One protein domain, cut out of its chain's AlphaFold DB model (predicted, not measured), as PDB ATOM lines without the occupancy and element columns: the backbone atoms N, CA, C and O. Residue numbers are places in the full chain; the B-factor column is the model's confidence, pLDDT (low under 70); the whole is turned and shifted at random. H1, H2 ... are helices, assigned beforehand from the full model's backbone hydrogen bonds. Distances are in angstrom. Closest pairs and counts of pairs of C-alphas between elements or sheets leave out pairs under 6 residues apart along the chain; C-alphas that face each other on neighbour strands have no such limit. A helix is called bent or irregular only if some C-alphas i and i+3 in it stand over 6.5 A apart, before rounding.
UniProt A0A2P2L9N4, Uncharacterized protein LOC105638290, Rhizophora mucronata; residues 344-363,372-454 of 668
ATOM      1  N   ASN A 344     -17.353 -19.665 -28.611       60.69
ATOM      2  CA  ASN A 344     -17.201 -18.349 -29.236       60.69
ATOM      3  C   ASN A 344     -17.001 -18.434 -30.764       60.69
ATOM      4  O   ASN A 344     -17.118 -17.408 -31.439       60.69
ATOM      5  N   LYS A 345     -16.657 -19.612 -31.312       61.06
ATOM      6  CA  LYS A 345     -16.342 -19.821 -32.737       61.06
ATOM      7  C   LYS A 345     -17.569 -20.137 -33.607       61.06
ATOM      8  O   LYS A 345     -17.448 -20.089 -34.831       61.06
ATOM      9  N   GLN A 346     -18.740 -20.363 -33.000       72.12
ATOM     10  CA  GLN A 346     -19.998 -20.728 -33.669       72.12
ATOM     11  C   GLN A 346     -19.894 -22.000 -34.531       72.12
ATOM     12  O   GLN A 346     -20.623 -22.128 -35.517       72.12
ATOM     13  N   ILE A 347     -19.002 -22.936 -34.192       81.94
ATOM     14  CA  ILE A 347     -18.849 -24.174 -34.961       81.94
ATOM     15  C   ILE A 347     -20.004 -25.128 -34.597       81.94
ATOM     16  O   ILE A 347     -20.282 -25.366 -33.422       81.94
ATOM     17  N   PRO A 348     -20.729 -25.683 -35.585       87.44
ATOM     18  CA  PRO A 348     -21.731 -26.711 -35.334       87.44
ATOM     19  C   PRO A 348     -21.125 -27.937 -34.622       87.44
ATOM     20  O   PRO A 348     -20.102 -28.445 -35.090       87.44
ATOM     21  N   PRO A 349     -21.786 -28.503 -33.591       86.44
ATOM     22  CA  PRO A 349     -21.270 -29.661 -32.854       86.44
ATOM     23  C   PRO A 349     -20.843 -30.848 -33.737       86.44
ATOM     24  O   PRO A 349     -19.768 -31.400 -33.496       86.44
ATOM     25  N   PRO A 350     -21.582 -31.230 -34.808       89.25
ATOM     26  CA  PRO A 350     -21.139 -32.318 -35.683       89.25
ATOM     27  C   PRO A 350     -19.766 -32.064 -36.325       89.25
ATOM     28  O   PRO A 350     -18.964 -32.988 -36.453       89.25
ATOM     29  N   LEU A 351     -19.468 -30.810 -36.685       88.88
ATOM     30  CA  LEU A 351     -18.173 -30.435 -37.254       88.88
ATOM     31  C   LEU A 351     -17.069 -30.478 -36.197       88.88
ATOM     32  O   LEU A 351     -15.997 -31.002 -36.481       88.88
ATOM     33  N   GLU A 352     -17.336 -30.033 -34.967       86.56
ATOM     34  CA  GLU A 352     -16.365 -30.140 -33.869       86.56
ATOM     35  C   GLU A 352     -16.001 -31.598 -33.557       86.56
ATOM     36  O   GLU A 352     -14.828 -31.933 -33.373       86.56
ATOM     37  N   HIS A 353     -16.997 -32.491 -33.511       85.38
ATOM     38  CA  HIS A 353     -16.760 -33.925 -33.325       85.38
ATOM     39  C   HIS A 353     -15.936 -34.513 -34.471       85.38
ATOM     40  O   HIS A 353     -15.067 -35.354 -34.237       85.38
ATOM     41  N   PHE A 354     -16.186 -34.061 -35.700       87.69
ATOM     42  CA  PHE A 354     -15.465 -34.518 -36.879       87.69
ATOM     43  C   PHE A 354     -14.007 -34.056 -36.860       87.69
ATOM     44  O   PHE A 354     -13.105 -34.856 -37.095       87.69
ATOM     45  N   GLU A 355     -13.752 -32.798 -36.504       84.50
ATOM     46  CA  GLU A 355     -12.392 -32.276 -36.367       84.50
ATOM     47  C   GLU A 355     -11.613 -32.975 -35.255       84.50
ATOM     48  O   GLU A 355     -10.462 -33.361 -35.468       84.50
ATOM     49  N   ARG A 356     -12.242 -33.210 -34.097       84.38
ATOM     50  CA  ARG A 356     -11.625 -33.959 -32.994       84.38
ATOM     51  C   ARG A 356     -11.220 -35.363 -33.439       84.38
ATOM     52  O   ARG A 356     -10.079 -35.764 -33.225       84.38
ATOM     53  N   HIS A 357     -12.111 -36.051 -34.149       82.81
ATOM     54  CA  HIS A 357     -11.832 -37.373 -34.698       82.81
ATOM     55  C   HIS A 357     -10.684 -37.354 -35.720       82.81
ATOM     56  O   HIS A 357      -9.803 -38.209 -35.692       82.81
ATOM     57  N   LEU A 358     -10.626 -36.345 -36.595       82.94
ATOM     58  CA  LEU A 358      -9.513 -36.185 -37.537       82.94
ATOM     59  C   LEU A 358      -8.166 -35.957 -36.842       82.94
ATOM     60  O   LEU A 358      -7.133 -36.407 -37.345       82.94
ATOM     61  N   VAL A 359      -8.152 -35.246 -35.712       81.31
ATOM     62  CA  VAL A 359      -6.944 -35.053 -34.896       81.31
ATOM     63  C   VAL A 359      -6.518 -36.370 -34.244       81.31
ATOM     64  O   VAL A 359      -5.338 -36.717 -34.319       81.31
ATOM     65  N   GLU A 360      -7.458 -37.134 -33.686       79.25
ATOM     66  CA  GLU A 360      -7.213 -38.467 -33.112       79.25
ATOM     67  C   GLU A 360      -6.639 -39.432 -34.164       79.25
ATOM     68  O   GLU A 360      -5.568 -40.001 -33.961       79.25
ATOM     69  N   MET A 361      -7.239 -39.496 -35.360       74.62
ATOM     70  CA  MET A 361      -6.727 -40.306 -36.475       74.62
ATOM     71  C   MET A 361      -5.300 -39.924 -36.906       74.62
ATOM     72  O   MET A 361      -4.528 -40.773 -37.357       74.62
ATOM     73  N   LYS A 362      -4.923 -38.638 -36.821       73.50
ATOM     74  CA  LYS A 362      -3.558 -38.190 -37.154       73.50
ATOM     75  C   LYS A 362      -2.532 -38.648 -36.111       73.50
ATOM     76  O   LYS A 362      -1.379 -38.867 -36.490       73.50
ATOM     77  N   LEU A 363      -2.939 -38.786 -34.848       64.62
ATOM     78  CA  LEU A 363      -2.105 -39.238 -33.729       64.62
ATOM     79  C   LEU A 363      -1.962 -40.770 -33.699       64.62
ATOM     80  O   LEU A 363      -0.872 -41.268 -33.425       64.62
ATOM     81  N   PRO A 372     -12.226 -46.171 -37.992       59.66
ATOM     82  CA  PRO A 372     -13.149 -46.015 -39.111       59.66
ATOM     83  C   PRO A 372     -12.434 -45.300 -40.260       59.66
ATOM     84  O   PRO A 372     -11.668 -44.355 -40.050       59.66
ATOM     85  N   SER A 373     -12.645 -45.770 -41.491       72.50
ATOM     86  CA  SER A 373     -12.075 -45.096 -42.653       72.50
ATOM     87  C   SER A 373     -12.566 -43.645 -42.695       72.50
ATOM     88  O   SER A 373     -13.680 -43.330 -42.269       72.50
ATOM     89  N   LEU A 374     -11.735 -42.750 -43.232       78.38
ATOM     90  CA  LEU A 374     -12.081 -41.336 -43.398       78.38
ATOM     91  C   LEU A 374     -13.444 -41.155 -44.096       78.38
ATOM     92  O   LEU A 374     -14.216 -40.278 -43.719       78.38
ATOM     93  N   ASP A 375     -13.760 -42.018 -45.061       79.75
ATOM     94  CA  ASP A 375     -15.026 -41.995 -45.803       79.75
ATOM     95  C   ASP A 375     -16.234 -42.315 -44.912       79.75
ATOM     96  O   ASP A 375     -17.283 -41.677 -45.020       79.75
ATOM     97  N   THR A 376     -16.076 -43.253 -43.978       81.12
ATOM     98  CA  THR A 376     -17.104 -43.609 -42.995       81.12
ATOM     99  C   THR A 376     -17.368 -42.444 -42.037       81.12
ATOM    100  O   THR A 376     -18.522 -42.069 -41.819       81.12
ATOM    101  N   ALA A 377     -16.313 -41.787 -41.541       83.12
ATOM    102  CA  ALA A 377     -16.445 -40.592 -40.702       83.12
ATOM    103  C   ALA A 377     -17.103 -39.416 -41.453       83.12
ATOM    104  O   ALA A 377     -17.944 -38.714 -40.888       83.12
ATOM    105  N   ILE A 378     -16.772 -39.227 -42.739       86.38
ATOM    106  CA  ILE A 378     -17.417 -38.232 -43.610       86.38
ATOM    107  C   ILE A 378     -18.917 -38.518 -43.732       86.38
ATOM    108  O   ILE A 378     -19.726 -37.603 -43.572       86.38
ATOM    109  N   HIS A 379     -19.309 -39.773 -43.973       85.75
ATOM    110  CA  HIS A 379     -20.719 -40.148 -44.089       85.75
ATOM    111  C   HIS A 379     -21.511 -39.841 -42.809       85.75
ATOM    112  O   HIS A 379     -22.607 -39.277 -42.874       85.75
ATOM    113  N   PHE A 380     -20.940 -40.141 -41.641       85.69
ATOM    114  CA  PHE A 380     -21.587 -39.879 -40.353       85.69
ATOM    115  C   PHE A 380     -21.709 -38.399 -40.049       85.69
ATOM    116  O   PHE A 380     -22.793 -37.943 -39.687       85.69
ATOM    117  N   CYS A 381     -20.639 -37.639 -40.276       89.56
ATOM    118  CA  CYS A 381     -20.668 -36.195 -40.107       89.56
ATOM    119  C   CYS A 381     -21.695 -35.541 -41.041       89.56
ATOM    120  O   CYS A 381     -22.500 -34.732 -40.587       89.56
ATOM    121  N   MET A 382     -21.762 -35.941 -42.319       90.00
ATOM    122  CA  MET A 382     -22.782 -35.427 -43.242       90.00
ATOM    123  C   MET A 382     -24.200 -35.694 -42.739       90.00
ATOM    124  O   MET A 382     -25.040 -34.797 -42.756       90.00
ATOM    125  N   ARG A 383     -24.477 -36.914 -42.278       88.75
ATOM    126  CA  ARG A 383     -25.800 -37.285 -41.773       88.75
ATOM    127  C   ARG A 383     -26.173 -36.495 -40.519       88.75
ATOM    128  O   ARG A 383     -27.267 -35.941 -40.450       88.75
ATOM    129  N   ASP A 384     -25.251 -36.371 -39.570       88.75
ATOM    130  CA  ASP A 384     -25.458 -35.577 -38.358       88.75
ATOM    131  C   ASP A 384     -25.632 -34.082 -38.695       88.75
ATOM    132  O   ASP A 384     -26.450 -33.399 -38.079       88.75
ATOM    133  N   MET A 385     -24.956 -33.581 -39.737       92.00
ATOM    134  CA  MET A 385     -25.168 -32.233 -40.271       92.00
ATOM    135  C   MET A 385     -26.568 -32.038 -40.866       92.00
ATOM    136  O   MET A 385     -27.142 -30.961 -40.695       92.00
ATOM    137  N   TYR A 386     -27.153 -33.047 -41.521       91.62
ATOM    138  CA  TYR A 386     -28.551 -32.983 -41.968       91.62
ATOM    139  C   TYR A 386     -29.522 -32.910 -40.785       91.62
ATOM    140  O   TYR A 386     -30.454 -32.103 -40.818       91.62
ATOM    141  N   HIS A 387     -29.290 -33.688 -39.723       88.69
ATOM    142  CA  HIS A 387     -30.093 -33.601 -38.499       88.69
ATOM    143  C   HIS A 387     -29.955 -32.231 -37.827       88.69
ATOM    144  O   HIS A 387     -30.961 -31.588 -37.529       88.69
ATOM    145  N   TYR A 388     -28.725 -31.732 -37.680       90.38
ATOM    146  CA  TYR A 388     -28.448 -30.401 -37.141       90.38
ATOM    147  C   TYR A 388     -29.172 -29.300 -37.926       90.38
ATOM    148  O   TYR A 388     -29.820 -28.433 -37.339       90.38
ATOM    149  N   ALA A 389     -29.078 -29.340 -39.258       91.50
ATOM    150  CA  ALA A 389     -29.700 -28.367 -40.146       91.50
ATOM    151  C   ALA A 389     -31.231 -28.402 -40.053       91.50
ATOM    152  O   ALA A 389     -31.861 -27.347 -39.972       91.50
ATOM    153  N   ARG A 390     -31.818 -29.604 -39.985       90.00
ATOM    154  CA  ARG A 390     -33.261 -29.800 -39.803       90.00
ATOM    155  C   ARG A 390     -33.752 -29.202 -38.483       90.00
ATOM    156  O   ARG A 390     -34.708 -28.433 -38.501       90.00
ATOM    157  N   VAL A 391     -33.087 -29.503 -37.365       90.19
ATOM    158  CA  VAL A 391     -33.474 -29.008 -36.027       90.19
ATOM    159  C   VAL A 391     -33.240 -27.501 -35.891       90.19
ATOM    160  O   VAL A 391     -34.048 -26.799 -35.283       90.19
ATOM    161  N   SER A 392     -32.164 -26.983 -36.489       87.81
ATOM    162  CA  SER A 392     -31.811 -25.557 -36.440       87.81
ATOM    163  C   SER A 392     -32.577 -24.687 -37.443       87.81
ATOM    164  O   SER A 392     -32.487 -23.464 -37.360       87.81
ATOM    165  N   GLY A 393     -33.282 -25.282 -38.412       88.94
ATOM    166  CA  GLY A 393     -33.937 -24.548 -39.500       88.94
ATOM    167  C   GLY A 393     -32.956 -23.864 -40.464       88.94
ATOM    168  O   GLY A 393     -33.276 -22.821 -41.031       88.94
ATOM    169  N   LEU A 394     -31.752 -24.420 -40.631       89.69
ATOM    170  CA  LEU A 394     -30.691 -23.867 -41.476       89.69
ATOM    171  C   LEU A 394     -30.439 -24.753 -42.700       89.69
ATOM    172  O   LEU A 394     -30.769 -25.935 -42.715       89.69
ATOM    173  N   HIS A 395     -29.817 -24.197 -43.738       91.38
ATOM    174  CA  HIS A 395     -29.408 -24.974 -44.905       91.38
ATOM    175  C   HIS A 395     -28.012 -25.575 -44.695       91.38
ATOM    176  O   HIS A 395     -27.077 -24.831 -44.408       91.38
ATOM    177  N   VAL A 396     -27.837 -26.886 -44.916       92.62
ATOM    178  CA  VAL A 396     -26.562 -27.599 -44.673       92.62
ATOM    179  C   VAL A 396     -25.379 -26.931 -45.377       92.62
ATOM    180  O   VAL A 396     -24.375 -26.634 -44.734       92.62
ATOM    181  N   LEU A 397     -25.499 -26.635 -46.679       92.31
ATOM    182  CA  LEU A 397     -24.403 -25.984 -47.415       92.31
ATOM    183  C   LEU A 397     -24.145 -24.558 -46.911       92.31
ATOM    184  O   LEU A 397     -23.002 -24.120 -46.927       92.31
ATOM    185  N   GLY A 398     -25.189 -23.862 -46.443       90.62
ATOM    186  CA  GLY A 398     -25.057 -22.528 -45.854       90.62
ATOM    187  C   GLY A 398     -24.246 -22.592 -44.564       90.62
ATOM    188  O   GLY A 398     -23.218 -21.937 -44.467       90.62
ATOM    189  N   CYS A 399     -24.616 -23.495 -43.647       90.75
ATOM    190  CA  CYS A 399     -23.873 -23.733 -42.407       90.75
ATOM    191  C   CYS A 399     -22.401 -24.056 -42.668       90.75
ATOM    192  O   CYS A 399     -21.520 -23.509 -42.012       90.75
ATOM    193  N   ILE A 400     -22.123 -24.941 -43.627       92.19
ATOM    194  CA  ILE A 400     -20.756 -25.369 -43.941       92.19
ATOM    195  C   ILE A 400     -19.949 -24.222 -44.543       92.19
ATOM    196  O   ILE A 400     -18.794 -24.035 -44.163       92.19
ATOM    197  N   MET A 401     -20.541 -23.431 -45.442       91.75
ATOM    198  CA  MET A 401     -19.895 -22.236 -45.985       91.75
ATOM    199  C   MET A 401     -19.628 -21.193 -44.900       91.75
ATOM    200  O   MET A 401     -18.492 -20.740 -44.786       91.75
ATOM    201  N   ASP A 402     -20.627 -20.849 -44.087       90.88
ATOM    202  CA  ASP A 402     -20.512 -19.832 -43.038       90.88
ATOM    203  C   ASP A 402     -19.470 -20.231 -41.987       90.88
ATOM    204  O   ASP A 402     -18.612 -19.421 -41.634       90.88
ATOM    205  N   THR A 403     -19.471 -21.503 -41.570       90.88
ATOM    206  CA  THR A 403     -18.462 -22.052 -40.649       90.88
ATOM    207  C   THR A 403     -17.073 -22.042 -41.286       90.88
ATOM    208  O   THR A 403     -16.101 -21.616 -40.673       90.88
ATOM    209  N   SER A 404     -16.947 -22.451 -42.554       91.94
ATOM    210  CA  SER A 404     -15.647 -22.425 -43.237       91.94
ATOM    211  C   SER A 404     -15.110 -20.994 -43.360       91.94
ATOM    212  O   SER A 404     -13.920 -20.758 -43.162       91.94
ATOM    213  N   LEU A 405     -15.970 -20.014 -43.656       92.06
ATOM    214  CA  LEU A 405     -15.595 -18.605 -43.771       92.06
ATOM    215  C   LEU A 405     -15.256 -17.973 -42.412       92.06
ATOM    216  O   LEU A 405     -14.314 -17.178 -42.342       92.06
ATOM    217  N   SER A 406     -15.965 -18.327 -41.335       90.69
ATOM    218  CA  SER A 406     -15.646 -17.856 -39.979       90.69
ATOM    219  C   SER A 406     -14.274 -18.366 -39.527       90.69
ATOM    220  O   SER A 406     -13.446 -17.580 -39.062       90.69
ATOM    221  N   VAL A 407     -13.985 -19.642 -39.779       89.81
ATOM    222  CA  VAL A 407     -12.699 -20.292 -39.499       89.81
ATOM    223  C   VAL A 407     -11.565 -19.681 -40.341       89.81
ATOM    224  O   VAL A 407     -10.488 -19.387 -39.817       89.81
ATOM    225  N   ILE A 408     -11.807 -19.372 -41.624       90.69
ATOM    226  CA  ILE A 408     -10.837 -18.659 -42.481       90.69
ATOM    227  C   ILE A 408     -10.538 -17.259 -41.941       90.69
ATOM    228  O   ILE A 408      -9.377 -16.852 -41.908       90.69
ATOM    229  N   LYS A 409     -11.554 -16.522 -41.477       90.12
ATOM    230  CA  LYS A 409     -11.370 -15.200 -40.857       90.12
ATOM    231  C   LYS A 409     -10.482 -15.268 -39.606       90.12
ATOM    232  O   LYS A 409      -9.786 -14.297 -39.305       90.12
ATOM    233  N   MET A 410     -10.480 -16.406 -38.909       87.38
ATOM    234  CA  MET A 410      -9.607 -16.703 -37.768       87.38
ATOM    235  C   MET A 410      -8.220 -17.249 -38.164       87.38
ATOM    236  O   MET A 410      -7.432 -17.568 -37.281       87.38
ATOM    237  N   GLU A 411      -7.900 -17.337 -39.461       87.06
ATOM    238  CA  GLU A 411      -6.652 -17.891 -40.024       87.06
ATOM    239  C   GLU A 411      -6.432 -19.400 -39.794       87.06
ATOM    240  O   GLU A 411      -5.342 -19.922 -40.037       87.06
ATOM    241  N   LEU A 412      -7.476 -20.136 -39.408       87.25
ATOM    242  CA  LEU A 412      -7.429 -21.580 -39.153       87.25
ATOM    243  C   LEU A 412      -7.672 -22.373 -40.454       87.25
ATOM    244  O   LEU A 412      -8.648 -23.090 -40.634       87.25
ATOM    245  N   LEU A 413      -6.773 -22.216 -41.427       87.50
ATOM    246  CA  LEU A 413      -6.984 -22.699 -42.802       87.50
ATOM    247  C   LEU A 413      -7.044 -24.232 -42.944       87.50
ATOM    248  O   LEU A 413      -7.652 -24.741 -43.888       87.50
ATOM    249  N   GLU A 414      -6.417 -24.973 -42.028       85.75
ATOM    250  CA  GLU A 414      -6.465 -26.440 -42.020       85.75
ATOM    251  C   GLU A 414      -7.844 -26.964 -41.588       85.75
ATOM    252  O   GLU A 414      -8.374 -27.862 -42.239       85.75
ATOM    253  N   GLU A 415      -8.449 -26.358 -40.562       86.19
ATOM    254  CA  GLU A 415      -9.821 -26.632 -40.093       86.19
ATOM    255  C   GLU A 415     -10.829 -26.406 -41.232       86.19
ATOM    256  O   GLU A 415     -11.575 -27.308 -41.610       86.19
ATOM    257  N   ALA A 416     -10.737 -25.263 -41.924       88.81
ATOM    258  CA  ALA A 416     -11.587 -24.980 -43.085       88.81
ATOM    259  C   ALA A 416     -11.425 -26.022 -44.213       88.81
ATOM    260  O   ALA A 416     -12.402 -26.418 -44.852       88.81
ATOM    261  N   SER A 417     -10.202 -26.504 -44.458       87.25
ATOM    262  CA  SER A 417      -9.947 -27.561 -45.448       87.25
ATOM    263  C   SER A 417     -10.564 -28.903 -45.046       87.25
ATOM    264  O   SER A 417     -11.108 -29.604 -45.908       87.25
ATOM    265  N   ASN A 418     -10.515 -29.235 -43.751       87.44
ATOM    266  CA  ASN A 418     -11.130 -30.432 -43.180       87.44
ATOM    267  C   ASN A 418     -12.657 -30.362 -43.280       87.44
ATOM    268  O   ASN A 418     -13.268 -31.284 -43.801       87.44
ATOM    269  N   ILE A 419     -13.287 -29.253 -42.889       89.62
ATOM    270  CA  ILE A 419     -14.744 -29.068 -43.008       89.62
ATOM    271  C   ILE A 419     -15.200 -29.244 -44.469       89.62
ATOM    272  O   ILE A 419     -16.175 -29.937 -44.767       89.62
ATOM    273  N   LEU A 420     -14.441 -28.689 -45.418       89.38
ATOM    274  CA  LEU A 420     -14.726 -28.787 -46.850       89.38
ATOM    275  C   LEU A 420     -14.374 -30.149 -47.476       89.38
ATOM    276  O   LEU A 420     -14.491 -30.297 -48.696       89.38
ATOM    277  N   THR A 421     -13.927 -31.154 -46.710       86.88
ATOM    278  CA  THR A 421     -13.900 -32.543 -47.212       86.88
ATOM    279  C   THR A 421     -15.302 -33.123 -47.335       86.88
ATOM    280  O   THR A 421     -15.501 -33.984 -48.183       86.88
ATOM    281  N   LEU A 422     -16.266 -32.639 -46.541       86.31
ATOM    282  CA  LEU A 422     -17.661 -33.092 -46.590       86.31
ATOM    283  C   LEU A 422     -18.329 -32.727 -47.924       86.31
ATOM    284  O   LEU A 422     -19.076 -33.519 -48.485       86.31
ATOM    285  N   PHE A 423     -18.033 -31.532 -48.452       88.25
ATOM    286  CA  PHE A 423     -18.589 -31.033 -49.716       88.25
ATOM    287  C   PHE A 423     -17.494 -30.401 -50.591       88.25
ATOM    288  O   PHE A 423     -17.370 -29.171 -50.654       88.25
ATOM    289  N   PRO A 424     -16.707 -31.211 -51.325       83.88
ATOM    290  CA  PRO A 424     -15.554 -30.728 -52.088       83.88
ATOM    291  C   PRO A 424     -15.887 -29.656 -53.137       83.88
ATOM    292  O   PRO A 424     -15.067 -28.776 -53.399       83.88
ATOM    293  N   ARG A 425     -17.103 -29.669 -53.705       82.94
ATOM    294  CA  ARG A 425     -17.547 -28.694 -54.724       82.94
ATOM    295  C   ARG A 425     -17.705 -27.268 -54.187       82.94
ATOM    296  O   ARG A 425     -17.711 -26.330 -54.976       82.94
ATOM    297  N   LEU A 426     -17.796 -27.090 -52.867       88.50
ATOM    298  CA  LEU A 426     -17.836 -25.763 -52.247       88.50
ATOM    299  C   LEU A 426     -16.452 -25.112 -52.149       88.50
ATOM    300  O   LEU A 426     -16.364 -23.892 -52.018       88.50
ATOM    301  N   ARG A 427     -15.364 -25.889 -52.254       88.81
ATOM    302  CA  ARG A 427     -13.990 -25.393 -52.074       88.81
ATOM    303  C   ARG A 427     -13.641 -24.187 -52.949       88.81
ATOM    304  O   ARG A 427     -13.109 -23.231 -52.392       88.81
ATOM    305  N   PRO A 428     -13.942 -24.156 -54.266       87.88
ATOM    306  CA  PRO A 428     -13.584 -23.011 -55.104       87.88
ATOM    307  C   PRO A 428     -14.350 -21.743 -54.709       87.88
ATOM    308  O   PRO A 428     -13.781 -20.655 -54.700       87.88
ATOM    309  N   ILE A 429     -15.624 -21.886 -54.330       90.25
ATOM    310  CA  ILE A 429     -16.467 -20.771 -53.882       90.25
ATOM    311  C   ILE A 429     -15.929 -20.211 -52.565       90.25
ATOM    312  O   ILE A 429     -15.727 -19.006 -52.448       90.25
ATOM    313  N   VAL A 430     -15.642 -21.081 -51.594       91.62
ATOM    314  CA  VAL A 430     -15.115 -20.664 -50.290       91.62
ATOM    315  C   VAL A 430     -13.704 -20.086 -50.410       91.62
ATOM    316  O   VAL A 430     -13.400 -19.110 -49.732       91.62
ATOM    317  N   ALA A 431     -12.858 -20.604 -51.306       90.69
ATOM    318  CA  ALA A 431     -11.546 -20.020 -51.588       90.69
ATOM    319  C   ALA A 431     -11.664 -18.594 -52.148       90.69
ATOM    320  O   ALA A 431     -10.984 -17.687 -51.667       90.69
ATOM    321  N   ALA A 432     -12.560 -18.378 -53.117       90.12
ATOM    322  CA  ALA A 432     -12.801 -17.059 -53.695       90.12
ATOM    323  C   ALA A 432     -13.407 -16.078 -52.677       90.12
ATOM    324  O   ALA A 432     -12.942 -14.951 -52.569       90.12
ATOM    325  N   MET A 433     -14.402 -16.500 -51.892       91.19
ATOM    326  CA  MET A 433     -15.034 -15.645 -50.876       91.19
ATOM    327  C   MET A 433     -14.110 -15.371 -49.680       91.19
ATOM    328  O   MET A 433     -14.083 -14.265 -49.143       91.19
ATOM    329  N   GLY A 434     -13.319 -16.362 -49.267       90.19
ATOM    330  CA  GLY A 434     -12.355 -16.240 -48.173       90.19
ATOM    331  C   GLY A 434     -11.176 -15.317 -48.495       90.19
ATOM    332  O   GLY A 434     -10.550 -14.783 -47.581       90.19
ATOM    333  N   TRP A 435     -10.893 -15.079 -49.780       90.38
ATOM    334  CA  TRP A 435      -9.829 -14.180 -50.233       90.38
ATOM    335  C   TRP A 435      -9.967 -12.753 -49.684       90.38
ATOM    336  O   TRP A 435      -8.979 -12.138 -49.250       90.38
ATOM    337  N   ASP A 436     -11.194 -12.231 -49.690       88.44
ATOM    338  CA  ASP A 436     -11.502 -10.872 -49.245       88.44
ATOM    339  C   ASP A 436     -11.449 -10.745 -47.718       88.44
ATOM    340  O   ASP A 436     -11.058  -9.701 -47.196       88.44
ATOM    341  N   LEU A 437     -11.733 -11.833 -46.992       89.06
ATOM    342  CA  LEU A 437     -11.646 -11.880 -45.526       89.06
ATOM    343  C   LEU A 437     -10.202 -11.761 -45.006       89.06
ATOM    344  O   LEU A 437      -9.993 -11.403 -43.847       89.06
ATOM    345  N   LEU A 438      -9.208 -12.029 -45.856       87.12
ATOM    346  CA  LEU A 438      -7.776 -11.995 -45.534       87.12
ATOM    347  C   LEU A 438      -7.065 -10.751 -46.101       87.12
ATOM    348  O   LEU A 438      -5.881 -10.799 -46.448       87.12
ATOM    349  N   SER A 439      -7.772  -9.623 -46.217       83.88
ATOM    350  CA  SER A 439      -7.211  -8.358 -46.711       83.88
ATOM    351  C   SER A 439      -5.928  -7.956 -45.975       83.88
ATOM    352  O   SER A 439      -5.906  -7.899 -44.745       83.88
ATOM    353  N   GLY A 440      -4.859  -7.670 -46.723       81.50
ATOM    354  CA  GLY A 440      -3.558  -7.276 -46.171       81.50
ATOM    355  C   GLY A 440      -2.658  -8.438 -45.726       81.50
ATOM    356  O   GLY A 440      -1.490  -8.211 -45.416       81.50
ATOM    357  N   LYS A 441      -3.146  -9.687 -45.723       85.62
ATOM    358  CA  LYS A 441      -2.402 -10.866 -45.243       85.62
ATOM    359  C   LYS A 441      -2.022 -11.791 -46.403       85.62
ATOM    360  O   LYS A 441      -2.670 -12.808 -46.650       85.62
ATOM    361  N   THR A 442      -0.962 -11.449 -47.135       85.12
ATOM    362  CA  THR A 442      -0.537 -12.183 -48.346       85.12
ATOM    363  C   THR A 442      -0.102 -13.619 -48.061       85.12
ATOM    364  O   THR A 442      -0.429 -14.525 -48.827       85.12
ATOM    365  N   THR A 443       0.549 -13.865 -46.922       85.00
ATOM    366  CA  THR A 443       0.943 -15.211 -46.473       85.00
ATOM    367  C   THR A 443      -0.269 -16.103 -46.203       85.00
ATOM    368  O   THR A 443      -0.296 -17.256 -46.638       85.00
ATOM    369  N   ALA A 444      -1.303 -15.568 -45.547       85.94
ATOM    370  CA  ALA A 444      -2.554 -16.275 -45.291       85.94
ATOM    371  C   ALA A 444      -3.325 -16.538 -46.594       85.94
ATOM    372  O   ALA A 444      -3.780 -17.656 -46.814       85.94
ATOM    373  N   ARG A 445      -3.393 -15.557 -47.508       89.06
ATOM    374  CA  ARG A 445      -3.976 -15.724 -48.854       89.06
ATOM    375  C   ARG A 445      -3.268 -16.806 -49.672       89.06
ATOM    376  O   ARG A 445      -3.927 -17.625 -50.308       89.06
ATOM    377  N   ARG A 446      -1.932 -16.858 -49.616       87.44
ATOM    378  CA  ARG A 446      -1.133 -17.914 -50.255       87.44
ATOM    379  C   ARG A 446      -1.471 -19.288 -49.683       87.44
ATOM    380  O   ARG A 446      -1.780 -20.195 -50.449       87.44
ATOM    381  N   LYS A 447      -1.484 -19.426 -48.354       87.00
ATOM    382  CA  LYS A 447      -1.877 -20.677 -47.687       87.00
ATOM    383  C   LYS A 447      -3.321 -21.075 -48.023       87.00
ATOM    384  O   LYS A 447      -3.563 -22.241 -48.305       87.00
ATOM    385  N   LEU A 448      -4.266 -20.134 -48.064       89.31
ATOM    386  CA  LEU A 448      -5.673 -20.393 -48.406       89.31
ATOM    387  C   LEU A 448      -5.785 -21.066 -49.780       89.31
ATOM    388  O   LEU A 448      -6.400 -22.126 -49.907       89.31
ATOM    389  N   MET A 449      -5.136 -20.480 -50.790       88.50
ATOM    390  CA  MET A 449      -5.122 -21.040 -52.142       88.50
ATOM    391  C   MET A 449      -4.423 -22.404 -52.186       88.50
ATOM    392  O   MET A 449      -4.896 -23.300 -52.884       88.50
ATOM    393  N   GLN A 450      -3.364 -22.602 -51.394       84.56
ATOM    394  CA  GLN A 450      -2.687 -23.898 -51.270       84.56
ATOM    395  C   GLN A 450      -3.593 -24.991 -50.696       84.56
ATOM    396  O   GLN A 450      -3.669 -26.086 -51.250       84.56
ATOM    397  N   TYR A 451      -4.308 -24.705 -49.607       82.44
ATOM    398  CA  TYR A 451      -5.157 -25.694 -48.948       82.44
ATOM    399  C   TYR A 451      -6.423 -26.004 -49.755       82.44
ATOM    400  O   TYR A 451      -6.780 -27.176 -49.889       82.44
ATOM    401  N   LEU A 452      -7.091 -24.989 -50.313       83.06
ATOM    402  CA  LEU A 452      -8.435 -25.149 -50.883       83.06
ATOM    403  C   LEU A 452      -8.458 -25.329 -52.404       83.06
ATOM    404  O   LEU A 452      -9.374 -25.979 -52.913       83.06
ATOM    405  N   TRP A 453      -7.476 -24.782 -53.127       83.81
ATOM    406  CA  TRP A 453      -7.475 -24.772 -54.592       83.81
ATOM    407  C   TRP A 453      -6.378 -25.633 -55.216       83.81
ATOM    408  O   TRP A 453      -6.696 -26.483 -56.041       83.81
ATOM    409  N   THR A 454      -5.110 -25.458 -54.834       70.75
ATOM    410  CA  THR A 454      -3.983 -26.154 -55.488       70.75
ATOM    411  C   THR A 454      -3.628 -27.498 -54.847       70.75
ATOM    412  O   THR A 454      -2.798 -28.234 -55.380       70.75
TER     413      THR A 454
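This is residues 344 to 363 and 372 to 454 of the 668 residues of the protein "Uncharacterized protein LOC105638290" of Rhizophora mucronata (UniProt A0A2P2L9N4). The longest helix, H2, runs side by side with H1 in the opposite direction, and this pair lies across one end of a small four-helix body made of two helical hairpins packed on each other, H3 with H4 and H5 with H6. In that body H3 packs on H5 and H4 on H6, while the H1 and H2 pair joins it through H4 and H3. The printed part has 103 residues with six named helices, in the order H1 to H6, and no named strand; the class is all helix. It is compact and rounded, with a radius of gyration of the C-alphas of 13.5 A and spans of 38 by 34 by 27 A.

Begin with H2, residues 374 to 392. H1, residues 349 to 363, touches it with residues 350 to 354 alone: look at the C-alphas of Pro 350 and Cys 381, the closest, 5.9 A apart, at a shallow tilt of 17 degrees, opposite ways. At Ala 389, H2 touches H3, residues 396 to 409; its C-alpha is 5.6 A from that of Val 396, the closest pair, and the two helices are about perpendicular at 76 degrees. H3 and H4, residues 413 to 419, form a hairpin at 13 degrees, closest at the C-alphas of Ser 404 and Ala 416, 4.8 A. H1 touches H4 with residues 351 to 355 alone, closest at the C-alphas of Leu 351 and Ile 419, 6.8 A; the steep tilt of 68 degrees is only just short of about perpendicular. Farther on, H3 touches H5, residues 424 to 437, at a steep tilt of 40 degrees, the same way, closest at the C-alphas of Lys 409 and Leu 437, 5.7 A. H5 and H6, residues 442 to 452, form the second hairpin at 9 degrees, closest at the C-alphas of Arg 427 and Leu 452, 5.7 A. H4 touches H6 at a shallow tilt of 24 degrees, the same way, closest at the C-alphas of Ser 417 and Leu 452, 6.1 A. H4 and H5 are near each other, whereas H2 is apart from H5 and H6. In H1, H2, H3, H4 and H6 every O i to N i+4 pair is within hydrogen-bond range; in H5 6 of 10 are.

Find C-alpha 374 at (-12.081, -41.336, -43.398); from there H2 runs 26.2 A to C-alpha 392. H1 starts at C-alpha 349, at (-21.270, -29.661, -32.854), and is 21.4 A long. H3 measures 20.0 A and H4 10.0 A. H5, 20.3 A, is only just irregular: C-alphas 425 and 428 are 6.9 A apart. H6 runs 15.4 A and ends at C-alpha 452, at (-8.435, -25.149, -50.883).

The two C-alphas farthest apart, those of Pro 372 and Gly 440, are 40.5 A apart. Residues 364 to 371 are cut out, and the C-alphas of 363 and 372 stand 14.0 A apart across the cut, on the link from H1 to H2. The links printed whole, H2 to H3, H3 to H4, H4 to H5 and H5 to H6, are tight. The mean pLDDT of the printed part is 85.9; look for values under 70 at residues 344 to 345, 363 and 372.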